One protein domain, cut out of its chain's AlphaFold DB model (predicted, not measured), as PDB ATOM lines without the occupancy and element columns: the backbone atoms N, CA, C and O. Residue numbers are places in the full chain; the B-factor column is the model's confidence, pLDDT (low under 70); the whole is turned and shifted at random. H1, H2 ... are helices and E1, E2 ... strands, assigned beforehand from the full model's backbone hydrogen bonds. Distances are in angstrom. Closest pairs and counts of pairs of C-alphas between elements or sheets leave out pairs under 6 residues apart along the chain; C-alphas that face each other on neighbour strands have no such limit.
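AT A GLANCE: This is residues 18 to 127 of the 128 residues of an uncharacterized protein of Methanobrevibacter sp (UniProt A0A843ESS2). A twisted sheet of four parallel strands, in the order E1 E2 E3 E4, has helices H2, H3 and H4 over one face and no named helix over the other. Short H1 lies off the sheet, and the loop of residues 91 to 104 reaches away from the core. The 110 printed residues include four named helices and four named strands, E1 H1 H2 E2 H3 E3 H4 E4, of mixed class. The whole is compact, with a radius of gyration of the C-alphas of 13.6 A, spanning 40 by 30 by 22 A.

HOW THE PARTS SIT: E1, residues 18 to 21, is parallel to E2, residues 52 to 58, with N 21 and O 55 2.8 A apart, within hydrogen-bond range. E3, residues 86 to 90, is parallel to E2, with N 56 and O 87 at 2.8 A, and to E4, residues 123 to 126, with N 88 and O 124 at 2.8 A. H1, residues 27 to 30, is not on the sheet. H2, residues 35 to 47, H3, residues 66 to 80, and H4, residues 105 to 117, are on the same face, two layers in all, at heights over the sheet of 10.4 A, 10.7 A and 8.9 A. Three strand-helix-strand units, parallel neighbour strands joined through helices, have right-handed crossovers: E1, H1 H2, E2; E2, H3, E3; E3, H4, E4. H3 touches H4, with the closest C-alphas, Cys 73 and Ala 115, 5.6 A apart. Every O i to N i+4 pair is within range in H2, H3 and H4; H1 is too short for one.

IN THESE COORDINATES: E1 begins at C-alpha 18 (296.030, 360.445, 368.464). H2 measures 18.6 A, E2 19.4 A, H3 20.4 A and H4 18.8 A from first to last C-alpha. E4 ends at C-alpha 126 (294.850, 351.030, 378.099).

THE WHOLE: The farthest C-alphas, Gly 49 and Asp 99, are 41.1 A apart. The printed part has no cut; E3 to H4 is a long link. Residues 18 to 33 and 93 to 99 have pLDDT under 70.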
ATOM      1  N   VAL A  18     295.681 361.799 368.021       46.41
ATOM      2  CA  VAL A  18     296.030 360.445 368.464       46.41
ATOM      3  C   VAL A  18     296.576 359.687 367.270       46.41
ATOM      4  O   VAL A  18     295.824 359.184 366.431       46.41
ATOM      5  N   PHE A  19     297.895 359.558 367.204       51.66
ATOM      6  CA  PHE A  19     298.499 358.625 366.266       51.66
ATOM      7  C   PHE A  19     298.466 357.229 366.879       51.66
ATOM      8  O   PHE A  19     299.164 356.938 367.852       51.66
ATOM      9  N   VAL A  20     297.631 356.363 366.298       50.56
ATOM     10  CA  VAL A  20     297.697 354.924 366.557       50.56
ATOM     11  C   VAL A  20     298.872 354.386 365.761       50.56
ATOM     12  O   VAL A  20     298.802 354.194 364.549       50.56
ATOM     13  N   PHE A  21     299.976 354.202 366.462       50.38
ATOM     14  CA  PHE A  21     301.248 353.841 365.884       50.38
ATOM     15  C   PHE A  21     301.479 352.338 366.052       50.38
ATOM     16  O   PHE A  21     301.478 351.806 367.164       50.38
ATOM     17  N   GLN A  22     301.670 351.645 364.934       51.31
ATOM     18  CA  GLN A  22     302.170 350.271 364.890       51.31
ATOM     19  C   GLN A  22     303.541 350.302 364.220       51.31
ATOM     20  O   GLN A  22     303.762 351.137 363.349       51.31
ATOM     21  N   VAL A  23     304.490 349.465 364.641       51.66
ATOM     22  CA  VAL A  23     305.904 349.768 364.388       51.66
ATOM     23  C   VAL A  23     306.617 348.781 363.450       51.66
ATOM     24  O   VAL A  23     306.247 347.614 363.328       51.66
ATOM     25  N   PHE A  24     307.584 349.354 362.721       53.41
ATOM     26  CA  PHE A  24     308.729 348.861 361.937       53.41
ATOM     27  C   PHE A  24     308.527 347.669 361.002       53.41
ATOM     28  O   PHE A  24     308.724 347.810 359.792       53.41
ATOM     29  N   ARG A  25     308.128 346.497 361.492       49.34
ATOM     30  CA  ARG A  25     308.126 345.277 360.664       49.34
ATOM     31  C   ARG A  25     306.775 344.973 360.025       49.34
ATOM     32  O   ARG A  25     306.698 344.363 358.956       49.34
ATOM     33  N   VAL A  26     305.705 345.418 360.675       53.91
ATOM     34  CA  VAL A  26     304.326 345.034 360.352       53.91
ATOM     35  C   VAL A  26     303.626 346.091 359.500       53.91
ATOM     36  O   VAL A  26     302.758 345.758 358.695       53.91
ATOM     37  N   TYR A  27     304.048 347.352 359.600       55.81
ATOM     38  CA  TYR A  27     303.320 348.494 359.045       55.81
ATOM     39  C   TYR A  27     303.108 348.412 357.530       55.81
ATOM     40  O   TYR A  27     301.986 348.520 357.039       55.81
ATOM     41  N   LYS A  28     304.161 348.103 356.770       56.94
ATOM     42  CA  LYS A  28     304.044 347.953 355.314       56.94
ATOM     43  C   LYS A  28     303.245 346.708 354.916       56.94
ATOM     44  O   LYS A  28     302.534 346.729 353.917       56.94
ATOM     45  N   LYS A  29     303.344 345.629 355.700       56.81
ATOM     46  CA  LYS A  29     302.690 344.342 355.420       56.81
ATOM     47  C   LYS A  29     301.195 344.353 355.759       56.81
ATOM     48  O   LYS A  29     300.426 343.686 355.075       56.81
ATOM     49  N   VAL A  30     300.798 345.086 356.799       60.91
ATOM     50  CA  VAL A  30     299.418 345.132 357.311       60.91
ATOM     51  C   VAL A  30     298.684 346.394 356.866       60.91
ATOM     52  O   VAL A  30     297.527 346.303 356.464       60.91
ATOM     53  N   CYS A  31     299.336 347.559 356.889       60.66
ATOM     54  CA  CYS A  31     298.706 348.843 356.567       60.66
ATOM     55  C   CYS A  31     298.982 349.312 355.130       60.66
ATOM     56  O   CYS A  31     298.254 350.163 354.626       60.66
ATOM     57  N   GLY A  32     300.022 348.792 354.464       60.50
ATOM     58  CA  GLY A  32     300.402 349.214 353.107       60.50
ATOM     59  C   GLY A  32     300.961 350.640 353.018       60.50
ATOM     60  O   GLY A  32     301.151 351.151 351.916       60.50
ATOM     61  N   ALA A  33     301.223 351.280 354.160       65.56
ATOM     62  CA  ALA A  33     301.756 352.633 354.257       65.56
ATOM     63  C   ALA A  33     303.273 352.622 354.489       65.56
ATOM     64  O   ALA A  33     303.826 351.664 355.038       65.56
ATOM     65  N   ASP A  34     303.931 353.703 354.071       73.31
ATOM     66  CA  ASP A  34     305.340 353.936 354.363       73.31
ATOM     67  C   ASP A  34     305.486 354.521 355.772       73.31
ATOM     68  O   ASP A  34     304.863 355.534 356.103       73.31
ATOM     69  N   LEU A  35     306.274 353.848 356.606       76.12
ATOM     70  CA  LEU A  35     306.464 354.226 357.998       76.12
ATOM     71  C   LEU A  35     307.194 355.564 358.118       76.12
ATOM     72  O   LEU A  35     306.831 356.369 358.974       76.12
ATOM     73  N   ASP A  36     308.149 355.833 357.228       81.31
ATOM     74  CA  ASP A  36     308.957 357.053 357.278       81.31
ATOM     75  C   ASP A  36     308.079 358.295 357.073       81.31
ATOM     76  O   ASP A  36     308.222 359.294 357.775       81.31
ATOM     77  N   ILE A  37     307.076 358.196 356.193       82.81
ATOM     78  CA  ILE A  37     306.091 359.262 355.955       82.81
ATOM     79  C   ILE A  37     305.247 359.518 357.212       82.81
ATOM     80  O   ILE A  37     304.940 360.666 357.536       82.81
ATOM     81  N   VAL A  38     304.852 358.462 357.930       82.19
ATOM     82  CA  VAL A  38     304.081 358.600 359.175       82.19
ATOM     83  C   VAL A  38     304.919 359.266 360.259       82.19
ATOM     84  O   VAL A  38     304.443 360.211 360.888       82.19
ATOM     85  N   LEU A  39     306.165 358.828 360.440       85.31
ATOM     86  CA  LEU A  39     307.091 359.418 361.406       85.31
ATOM     87  C   LEU A  39     307.347 360.900 361.107       85.31
ATOM     88  O   LEU A  39     307.246 361.733 362.009       85.31
ATOM     89  N   ASP A  40     307.589 361.252 359.844       87.31
ATOM     90  CA  ASP A  40     307.780 362.642 359.420       87.31
ATOM     91  C   ASP A  40     306.542 363.510 359.676       87.31
ATOM     92  O   ASP A  40     306.663 364.666 360.093       87.31
ATOM     93  N   ASN A  41     305.340 362.971 359.462       85.50
ATOM     94  CA  ASN A  41     304.101 363.692 359.748       85.50
ATOM     95  C   ASN A  41     303.918 363.941 361.248       85.50
ATOM     96  O   ASN A  41     303.559 365.054 361.632       85.50
ATOM     97  N   ILE A  42     304.214 362.950 362.095       87.38
ATOM     98  CA  ILE A  42     304.152 363.102 363.556       87.38
ATOM     99  C   ILE A  42     305.104 364.217 364.011       87.38
ATOM    100  O   ILE A  42     304.697 365.109 364.758       87.38
ATOM    101  N   LYS A  43     306.343 364.230 363.498       89.94
ATOM    102  CA  LYS A  43     307.316 365.296 363.789       89.94
ATOM    103  C   LYS A  43     306.799 366.672 363.373       89.94
ATOM    104  O   LYS A  43     306.916 367.628 364.134       89.94
ATOM    105  N   ARG A  44     306.200 366.790 362.183       88.88
ATOM    106  CA  ARG A  44     305.626 368.060 361.700       88.88
ATOM    107  C   ARG A  44     304.510 368.563 362.613       88.88
ATOM    108  O   ARG A  44     304.532 369.732 362.978       88.88
ATOM    109  N   VAL A  45     303.589 367.689 363.024       86.88
ATOM    110  CA  VAL A  45     302.502 368.042 363.955       86.88
ATOM    111  C   VAL A  45     303.061 368.519 365.297       86.88
ATOM    112  O   VAL A  45     302.613 369.540 365.817       86.88
ATOM    113  N   TYR A  46     304.074 367.829 365.827       88.25
ATOM    114  CA  TYR A  46     304.747 368.240 367.059       88.25
ATOM    115  C   TYR A  46     305.393 369.631 366.934       88.25
ATOM    116  O   TYR A  46     305.195 370.494 367.790       88.25
ATOM    117  N   LEU A  47     306.101 369.890 365.829       91.00
ATOM    118  CA  LEU A  47     306.760 371.175 365.561       91.00
ATOM    119  C   LEU A  47     305.780 372.347 365.379       91.00
ATOM    120  O   LEU A  47     306.159 373.496 365.597       91.00
ATOM    121  N   GLU A  48     304.523 372.080 365.021       91.25
ATOM    122  CA  GLU A  48     303.459 373.094 364.970       91.25
ATOM    123  C   GLU A  48     302.965 373.524 366.366       91.25
ATOM    124  O   GLU A  48     302.130 374.424 366.473       91.25
ATOM    125  N   GLY A  49     303.471 372.909 367.445       87.00
ATOM    126  CA  GLY A  49     303.097 373.233 368.826       87.00
ATOM    127  C   GLY A  49     301.694 372.754 369.207       87.00
ATOM    128  O   GLY A  49     301.088 373.282 370.142       87.00
ATOM    129  N   LYS A  50     301.155 371.780 368.464       82.56
ATOM    130  CA  LYS A  50     299.875 371.135 368.769       82.56
ATOM    131  C   LYS A  50     300.044 370.121 369.897       82.56
ATOM    132  O   LYS A  50     301.124 369.576 370.108       82.56
ATOM    133  N   HIS A  51     298.954 369.863 370.619       84.00
ATOM    134  CA  HIS A  51     298.929 368.797 371.614       84.00
ATOM    135  C   HIS A  51     298.978 367.445 370.900       84.00
ATOM    136  O   HIS A  51     298.128 367.159 370.061       84.00
ATOM    137  N   LEU A  52     299.975 366.633 371.230       86.94
ATOM    138  CA  LEU A  52     300.235 365.353 370.585       86.94
ATOM    139  C   LEU A  52     300.247 364.252 371.640       86.94
ATOM    140  O   LEU A  52     300.906 364.392 372.669       86.94
ATOM    141  N   GLU A  53     299.557 363.151 371.357       89.69
ATOM    142  CA  GLU A  53     299.608 361.932 372.166       89.69
ATOM    143  C   GLU A  53     299.862 360.731 371.258       89.69
ATOM    144  O   GLU A  53     299.248 360.584 370.196       89.69
ATOM    145  N   ILE A  54     300.767 359.851 371.677       89.31
ATOM    146  CA  ILE A  54     301.111 358.646 370.925       89.31
ATOM    147  C   ILE A  54     300.433 357.452 371.579       89.31
ATOM    148  O   ILE A  54     300.571 357.226 372.779       89.31
ATOM    149  N   THR A  55     299.713 356.656 370.791       89.62
ATOM    150  CA  THR A  55     299.126 355.397 371.258       89.62
ATOM    151  C   THR A  55     299.690 354.232 370.468       89.62
ATOM    152  O   THR A  55     299.575 354.178 369.248       89.62
ATOM    153  N   ASN A  56     300.247 353.252 371.165       87.75
ATOM    154  CA  ASN A  56     300.730 352.009 370.599       87.75
ATOM    155  C   ASN A  56     299.827 350.851 371.027       87.75
ATOM    156  O   ASN A  56     299.703 350.525 372.207       87.75
ATOM    157  N   LEU A  57     299.164 350.240 370.046       88.06
ATOM    158  CA  LEU A  57     298.400 349.015 370.248       88.06
ATOM    159  C   LEU A  57     299.362 347.829 370.150       88.06
ATOM    160  O   LEU A  57     299.851 347.541 369.054       88.06
ATOM    161  N   ILE A  58     299.622 347.162 371.274       87.38
ATOM    162  CA  ILE A  58     300.518 346.004 371.344       87.38
ATOM    163  C   ILE A  58     299.738 344.747 370.962       87.38
ATOM    164  O   ILE A  58     298.714 344.438 371.579       87.38
ATOM    165  N   ILE A  59     300.244 344.014 369.977       85.25
ATOM    166  CA  ILE A  59     299.722 342.770 369.417       85.25
ATOM    167  C   ILE A  59     300.793 341.684 369.605       85.25
ATOM    168  O   ILE A  59     301.927 341.848 369.151       85.25
ATOM    169  N   ASN A  60     300.414 340.576 370.253       83.25
ATOM    170  CA  ASN A  60     301.278 339.400 370.446       83.25
ATOM    171  C   ASN A  60     301.880 338.924 369.119       83.25
ATOM    172  O   ASN A  60     301.120 338.777 368.169       83.25
ATOM    173  N   ASP A  61     303.179 338.618 369.083       81.56
ATOM    174  CA  ASP A  61     303.938 338.129 367.913       81.56
ATOM    175  C   ASP A  61     304.118 339.138 366.757       81.56
ATOM    176  O   ASP A  61     304.684 338.797 365.710       81.56
ATOM    177  N   TYR A  62     303.649 340.380 366.921       79.88
ATOM    178  CA  TYR A  62     303.737 341.424 365.894       79.88
ATOM    179  C   TYR A  62     304.597 342.602 366.334       79.88
ATOM    180  O   TYR A  62     305.465 342.995 365.564       79.88
ATOM    181  N   ASN A  63     304.333 343.171 367.514       81.00
ATOM    182  CA  ASN A  63     305.047 344.347 368.030       81.00
ATOM    183  C   ASN A  63     305.190 344.354 369.560       81.00
ATOM    184  O   ASN A  63     305.156 345.400 370.209       81.00
ATOM    185  N   ASP A  64     305.311 343.167 370.145       85.50
ATOM    186  CA  ASP A  64     305.443 342.923 371.581       85.50
ATOM    187  C   ASP A  64     306.887 342.645 372.032       85.50
ATOM    188  O   ASP A  64     307.134 342.388 373.216       85.50
ATOM    189  N   SER A  65     307.850 342.697 371.107       89.81
ATOM    190  CA  SER A  65     309.265 342.528 371.426       89.81
ATOM    191  C   SER A  65     309.807 343.727 372.208       89.81
ATOM    192  O   SER A  65     309.358 344.867 372.066       89.81
ATOM    193  N   VAL A  66     310.805 343.470 373.054       92.31
ATOM    194  CA  VAL A  66     311.464 344.520 373.849       92.31
ATOM    195  C   VAL A  66     312.148 345.528 372.935       92.31
ATOM    196  O   VAL A  66     312.152 346.722 373.222       92.31
ATOM    197  N   GLU A  67     312.710 345.033 371.840       90.62
ATOM    198  CA  GLU A  67     313.414 345.809 370.836       90.62
ATOM    199  C   GLU A  67     312.464 346.806 370.165       90.62
ATOM    200  O   GLU A  67     312.741 348.003 370.190       90.62
ATOM    201  N   GLU A  68     311.301 346.358 369.676       87.81
ATOM    202  CA  GLU A  68     310.338 347.253 369.016       87.81
ATOM    203  C   GLU A  68     309.752 348.294 369.977       87.81
ATOM    204  O   GLU A  68     309.589 349.464 369.621       87.81
ATOM    205  N   ILE A  69     309.475 347.895 371.222       92.38
ATOM    206  CA  ILE A  69     309.011 348.827 372.253       92.38
ATOM    207  C   ILE A  69     310.098 349.862 372.568       92.38
ATOM    208  O   ILE A  69     309.797 351.052 372.694       92.38
ATOM    209  N   SER A  70     311.360 349.435 372.684       93.94
ATOM    210  CA  SER A  70     312.482 350.345 372.926       93.94
ATOM    211  C   SER A  70     312.653 351.334 371.778       93.94
ATOM    212  O   SER A  70     312.821 352.518 372.048       93.94
ATOM    213  N   GLU A  71     312.581 350.884 370.525       91.94
ATOM    214  CA  GLU A  71     312.720 351.750 369.346       91.94
ATOM    215  C   GLU A  71     311.624 352.825 369.289       91.94
ATOM    216  O   GLU A  71     311.907 353.988 368.994       91.94
ATOM    217  N   LEU A  72     310.379 352.477 369.640       91.31
ATOM    218  CA  LEU A  72     309.300 353.455 369.800       91.31
ATOM    219  C   LEU A  72     309.620 354.477 370.898       91.31
ATOM    220  O   LEU A  72     309.449 355.680 370.696       91.31
ATOM    221  N   CYS A  73     310.076 354.015 372.063       94.81
ATOM    222  CA  CYS A  73     310.416 354.913 373.164       94.81
ATOM    223  C   CYS A  73     311.575 355.846 372.791       94.81
ATOM    224  O   CYS A  73     311.523 357.038 373.093       94.81
ATOM    225  N   ASP A  74     312.584 355.326 372.089       94.69
ATOM    226  CA  ASP A  74     313.711 356.103 371.580       94.69
ATOM    227  C   ASP A  74     313.234 357.178 370.598       94.69
ATOM    228  O   ASP A  74     313.620 358.339 370.739       94.69
ATOM    229  N   PHE A  75     312.335 356.845 369.666       93.38
ATOM    230  CA  PHE A  75     311.724 357.830 368.769       93.38
ATOM    231  C   PHE A  75     311.004 358.944 369.539       93.38
ATOM    232  O   PHE A  75     311.251 360.122 369.286       93.38
ATOM    233  N   VAL A  76     310.152 358.595 370.509       94.00
ATOM    234  CA  VAL A  76     309.410 359.592 371.297       94.00
ATOM    235  C   VAL A  76     310.376 360.528 372.021       94.00
ATOM    236  O   VAL A  76     310.262 361.742 371.887       94.00
ATOM    237  N   VAL A  77     311.367 359.990 372.734       95.94
ATOM    238  CA  VAL A  77     312.309 360.806 373.515       95.94
ATOM    239  C   VAL A  77     313.184 361.686 372.620       95.94
ATOM    240  O   VAL A  77     313.427 362.844 372.962       95.94
ATOM    241  N   THR A  78     313.656 361.160 371.488       95.31
ATOM    242  CA  THR A  78     314.610 361.864 370.614       95.31
ATOM    243  C   THR A  78     313.954 362.893 369.701       95.31
ATOM    244  O   THR A  78     314.538 363.951 369.474       95.31
ATOM    245  N   GLU A  79     312.751 362.617 369.201       94.44
ATOM    246  CA  GLU A  79     312.103 363.437 368.170       94.44
ATOM    247  C   GLU A  79     310.969 364.303 368.721       94.44
ATOM    248  O   GLU A  79     310.720 365.394 368.205       94.44
ATOM    249  N   LEU A  80     310.279 363.832 369.764       92.81
ATOM    250  CA  LEU A  80     309.099 364.493 370.334       92.81
ATOM    251  C   LEU A  80     309.339 364.997 371.765       92.81
ATOM    252  O   LEU A  80     308.601 365.835 372.266       92.81
ATOM    253  N   GLY A  81     310.386 364.514 372.428       94.44
ATOM    254  CA  GLY A  81     310.709 364.849 373.808       94.44
ATOM    255  C   GLY A  81     309.941 364.022 374.853       94.44
ATOM    256  O   GLY A  81     308.902 363.421 374.577       94.44
ATOM    257  N   PRO A  82     310.439 363.997 376.103       95.75
ATOM    258  CA  PRO A  82     309.954 363.099 377.158       95.75
ATOM    259  C   PRO A  82     308.586 363.477 377.748       95.75
ATOM    260  O   PRO A  82     308.027 362.718 378.542       95.75
ATOM    261  N   ASP A  83     308.073 364.667 377.430       95.38
ATOM    262  CA  ASP A  83     306.806 365.185 377.956       95.38
ATOM    263  C   ASP A  83     305.585 364.714 377.147       95.38
ATOM    264  O   ASP A  83     304.470 364.742 377.674       95.38
ATOM    265  N   VAL A  84     305.787 364.237 375.911       93.44
ATOM    266  CA  VAL A  84     304.711 363.723 375.053       93.44
ATOM    267  C   VAL A  84     304.127 362.435 375.650       93.44
ATOM    268  O   VAL A  84     304.873 361.477 375.873       93.44
ATOM    269  N   PRO A  85     302.809 362.382 375.928       94.75
ATOM    270  CA  PRO A  85     302.158 361.186 376.450       94.75
ATOM    271  C   PRO A  85     302.284 359.974 375.527       94.75
ATOM    272  O   PRO A  85     302.012 360.061 374.326       94.75
ATOM    273  N   LEU A  86     302.635 358.832 376.120       94.50
ATOM    274  CA  LEU A  86     302.689 357.536 375.453       94.50
ATOM    275  C   LEU A  86     301.708 356.556 376.101       94.50
ATOM    276  O   LEU A  86     301.764 356.272 377.299       94.50
ATOM    277  N   HIS A  87     300.813 356.008 375.290       93.88
ATOM    278  CA  HIS A  87     299.800 355.049 375.702       93.88
ATOM    279  C   HIS A  87     300.129 353.679 375.115       93.88
ATOM    280  O   HIS A  87     300.240 353.543 373.901       93.88
ATOM    281  N   PHE A  88     300.212 352.649 375.951       93.12
ATOM    282  CA  PHE A  88     300.254 351.258 375.507       93.12
ATOM    283  C   PHE A  88     298.885 350.628 375.705       93.12
ATOM    284  O   PHE A  88     298.381 350.556 376.825       93.12
ATOM    285  N   SER A  89     298.270 350.172 374.621       90.44
ATOM    286  CA  SER A  89     296.942 349.569 374.648       90.44
ATOM    287  C   SER A  89     297.007 348.092 374.298       90.44
ATOM    288  O   SER A  89     297.720 347.676 373.384       90.44
ATOM    289  N   ARG A  90     296.237 347.292 375.029       89.06
ATOM    290  CA  ARG A  90     296.111 345.854 374.804       89.06
ATOM    291  C   ARG A  90     295.251 345.587 373.571       89.06
ATOM    292  O   ARG A  90     294.131 346.097 373.469       89.06
ATOM    293  N   ALA A  91     295.745 344.748 372.662       84.81
ATOM    294  CA  ALA A  91     294.947 344.256 371.549       84.81
ATOM    295  C   ALA A  91     294.006 343.123 371.972       84.81
ATOM    296  O   ALA A  91     294.386 342.191 372.683       84.81
ATOM    297  N   PHE A  92     292.782 343.203 371.459       81.81
ATOM    298  CA  PHE A  92     291.767 342.165 371.519       81.81
ATOM    299  C   PHE A  92     291.364 341.816 370.081       81.81
ATOM    300  O   PHE A  92     290.586 342.549 369.463       81.81
ATOM    301  N   PRO A  93     291.947 340.763 369.496       65.69
ATOM    302  CA  PRO A  93     291.788 340.453 368.081       65.69
ATOM    303  C   PRO A  93     290.432 339.775 367.823       65.69
ATOM    304  O   PRO A  93     290.334 338.568 367.676       65.69
ATOM    305  N   TYR A  94     289.356 340.566 367.797       64.50
ATOM    306  CA  TYR A  94     287.982 340.073 367.602       64.50
ATOM    307  C   TYR A  94     287.431 340.274 366.182       64.50
ATOM    308  O   TYR A  94     286.233 340.094 365.974       64.50
ATOM    309  N   TYR A  95     288.254 340.700 365.215       66.69
ATOM    310  CA  TYR A  95     287.756 341.033 363.875       66.69
ATOM    311  C   TYR A  95     288.354 340.224 362.720       66.69
ATOM    312  O   TYR A  95     287.652 339.421 362.127       66.69
ATOM    313  N   LYS A  96     289.605 340.497 362.328       61.69
ATOM    314  CA  LYS A  96     290.251 339.904 361.132       61.69
ATOM    315  C   LYS A  96     291.492 339.071 361.458       61.69
ATOM    316  O   LYS A  96     292.230 338.689 360.556       61.69
ATOM    317  N   MET A  97     291.766 338.876 362.742       62.88
ATOM    318  CA  MET A  97     292.971 338.229 363.260       62.88
ATOM    319  C   MET A  97     292.555 337.106 364.208       62.88
ATOM    320  O   MET A  97     292.922 337.101 365.376       62.88
ATOM    321  N   ASP A  98     291.746 336.180 363.700       64.25
ATOM    322  CA  ASP A  98     291.087 335.144 364.508       64.25
ATOM    323  C   ASP A  98     292.074 334.134 365.125       64.25
ATOM    324  O   ASP A  98     291.726 333.402 366.049       64.25
ATOM    325  N   ASP A  99     293.324 334.137 364.651       69.25
ATOM    326  CA  ASP A  99     294.395 333.235 365.083       69.25
ATOM    327  C   ASP A  99     295.246 333.798 366.238       69.25
ATOM    328  O   ASP A  99     296.161 333.127 366.717       69.25
ATOM    329  N   ILE A 100     294.987 335.035 366.679       70.38
ATOM    330  CA  ILE A 100     295.781 335.712 367.713       70.38
ATOM    331  C   ILE A 100     294.991 335.730 369.026       70.38
ATOM    332  O   ILE A 100     293.784 335.947 369.048       70.38
ATOM    333  N   PHE A 101     295.668 335.534 370.154       79.94
ATOM    334  CA  PHE A 101     295.064 335.718 371.475       79.94
ATOM    335  C   PHE A 101     295.182 337.173 371.943       79.94
ATOM    336  O   PHE A 101     296.118 337.864 371.540       79.94
ATOM    337  N   PRO A 102     294.297 337.651 372.840       83.12
ATOM    338  CA  PRO A 102     294.467 338.956 373.465       83.12
ATOM    339  C   PRO A 102     295.875 339.138 374.035       83.12
ATOM    340  O   PRO A 102     296.419 338.222 374.663       83.12
ATOM    341  N   THR A 103     296.448 340.326 373.857       84.94
ATOM    342  CA  THR A 103     297.806 340.622 374.328       84.94
ATOM    343  C   THR A 103     297.916 340.383 375.824       84.94
ATOM    344  O   THR A 103     297.007 340.728 376.578       84.94
ATOM    345  N   ARG A 104     298.990 339.745 376.281       89.00
ATOM    346  CA  ARG A 104     299.152 339.462 377.712       89.00
ATOM    347  C   ARG A 104     299.398 340.768 378.488       89.00
ATOM    348  O   ARG A 104     300.280 341.524 378.078       89.00
ATOM    349  N   PRO A 105     298.686 341.049 379.598       91.06
ATOM    350  CA  PRO A 105     298.885 342.277 380.380       91.06
ATOM    351  C   PRO A 105     300.333 342.492 380.840       91.06
ATOM    352  O   PRO A 105     300.807 343.623 380.884       91.06
ATOM    353  N   GLU A 106     301.064 341.408 381.112       93.62
ATOM    354  CA  GLU A 106     302.488 341.456 381.475       93.62
ATOM    355  C   GLU A 106     303.357 342.204 380.450       93.62
ATOM    356  O   GLU A 106     304.311 342.881 380.833       93.62
ATOM    357  N   ILE A 107     303.015 342.122 379.161       92.69
ATOM    358  CA  ILE A 107     303.743 342.816 378.091       92.69
ATOM    359  C   ILE A 107     303.553 344.330 378.221       92.69
ATOM    360  O   ILE A 107     304.512 345.082 378.087       92.69
ATOM    361  N   LEU A 108     302.340 344.784 378.553       94.38
ATOM    362  CA  LEU A 108     302.054 346.204 378.768       94.38
ATOM    363  C   LEU A 108     302.808 346.751 379.983       94.38
ATOM    364  O   LEU A 108     303.343 347.856 379.925       94.38
ATOM    365  N   PHE A 109     302.881 345.986 381.076       96.31
ATOM    366  CA  PHE A 109     303.663 346.391 382.248       96.31
ATOM    367  C   PHE A 109     305.142 346.542 381.905       96.31
ATOM    368  O   PHE A 109     305.736 347.572 382.222       96.31
ATOM    369  N   LYS A 110     305.701 345.581 381.165       96.44
ATOM    370  CA  LYS A 110     307.081 345.658 380.684       96.44
ATOM    371  C   LYS A 110     307.301 346.847 379.745       96.44
ATOM    372  O   LYS A 110     308.311 347.533 379.853       96.44
ATOM    373  N   ALA A 111     306.346 347.128 378.859       95.88
ATOM    374  CA  ALA A 111     306.421 348.278 377.966       95.88
ATOM    375  C   ALA A 111     306.454 349.600 378.740       95.88
ATOM    376  O   ALA A 111     307.244 350.492 378.434       95.88
ATOM    377  N   LYS A 112     305.641 349.697 379.797       97.50
ATOM    378  CA  LYS A 112     305.653 350.846 380.698       97.50
ATOM    379  C   LYS A 112     306.987 351.006 381.422       97.50
ATOM    380  O   LYS A 112     307.469 352.129 381.506       97.50
ATOM    381  N   GLU A 113     307.573 349.923 381.928       98.19
ATOM    382  CA  GLU A 113     308.897 349.965 382.565       98.19
ATOM    383  C   GLU A 113     309.961 350.499 381.598       98.19
ATOM    384  O   GLU A 113     310.632 351.474 381.917       98.19
ATOM    385  N   ILE A 114     310.022 349.958 380.375       97.69
ATOM    386  CA  ILE A 114     310.962 350.413 379.336       97.69
ATOM    387  C   ILE A 114     310.780 351.908 379.040       97.69
ATOM    388  O   ILE A 114     311.757 352.652 378.981       97.69
ATOM    389  N   ALA A 115     309.539 352.367 378.866       97.44
ATOM    390  CA  ALA A 115     309.253 353.769 378.569       97.44
ATOM    391  C   ALA A 115     309.697 354.713 379.699       97.44
ATOM    392  O   ALA A 115     310.280 355.767 379.432       97.44
ATOM    393  N   LEU A 116     309.457 354.325 380.955       97.81
ATOM    394  CA  LEU A 116     309.896 355.085 382.125       97.81
ATOM    395  C   LEU A 116     311.428 355.108 382.236       97.81
ATOM    396  O   LEU A 116     311.996 356.176 382.463       97.81
ATOM    397  N   ASP A 117     312.096 353.976 382.004       98.06
ATOM    398  CA  ASP A 117     313.562 353.866 382.029       98.06
ATOM    399  C   ASP A 117     314.230 354.718 380.939       98.06
ATOM    400  O   ASP A 117     315.310 355.275 381.141       98.06
ATOM    401  N   LYS A 118     313.566 354.873 379.787       97.06
ATOM    402  CA  LYS A 118     313.988 355.768 378.697       97.06
ATOM    403  C   LYS A 118     313.737 357.250 378.997       97.06
ATOM    404  O   LYS A 118     314.232 358.111 378.272       97.06
ATOM    405  N   GLY A 119     313.006 357.562 380.068       97.25
ATOM    406  CA  GLY A 119     312.762 358.924 380.538       97.25
ATOM    407  C   GLY A 119     311.444 359.545 380.074       97.25
ATOM    408  O   GLY A 119     311.259 360.748 380.261       97.25
ATOM    409  N   ILE A 120     310.519 358.769 379.497       97.81
ATOM    410  CA  ILE A 120     309.172 359.255 379.166       97.81
ATOM    411  C   ILE A 120     308.403 359.484 380.468       97.81
ATOM    412  O   ILE A 120     308.286 358.592 381.305       97.81
ATOM    413  N   LYS A 121     307.862 360.689 380.652       96.88
ATOM    414  CA  LYS A 121     307.246 361.100 381.927       96.88
ATOM    415  C   LYS A 121     305.799 360.634 382.067       96.88
ATOM    416  O   LYS A 121     305.340 360.359 383.173       96.88
ATOM    417  N   ASN A 122     305.084 360.562 380.947       96.50
ATOM    418  CA  ASN A 122     303.645 360.337 380.898       96.50
ATOM    419  C   ASN A 122     303.350 359.022 380.169       96.50
ATOM    420  O   ASN A 122     303.213 359.013 378.948       96.50
ATOM    421  N   VAL A 123     303.272 357.915 380.916       97.19
ATOM    422  CA  VAL A 123     303.037 356.575 380.350       97.19
ATOM    423  C   VAL A 123     301.746 355.962 380.884       97.19
ATOM    424  O   VAL A 123     301.598 355.739 382.093       97.19
ATOM    425  N   TYR A 124     300.831 355.628 379.975       95.81
ATOM    426  CA  TYR A 124     299.498 355.121 380.293       95.81
ATOM    427  C   TYR A 124     299.273 353.724 379.724       95.81
ATOM    428  O   TYR A 124     299.738 353.398 378.636       95.81
ATOM    429  N   LEU A 125     298.529 352.902 380.462       94.50
ATOM    430  CA  LEU A 125     298.114 351.574 380.020       94.50
ATOM    431  C   LEU A 125     296.616 351.591 379.733       94.50
ATOM    432  O   LEU A 125     295.829 352.022 380.576       94.50
ATOM    433  N   GLY A 126     296.233 351.139 378.544       88.25
ATOM    434  CA  GLY A 126     294.850 351.030 378.099       88.25
ATOM    435  C   GLY A 126     294.417 349.576 377.947       88.25
ATOM    436  O   GLY A 126     295.243 348.692 377.710       88.25
ATOM    437  N   ASN A 127     293.103 349.346 378.018       82.69
ATOM    438  CA  ASN A 127     292.487 348.041 377.751       82.69
ATOM    439  C   ASN A 127     293.021 346.896 378.644       82.69
ATOM    440  O   ASN A 127     293.098 345.751 378.197       82.69
TER     441      ASN A 127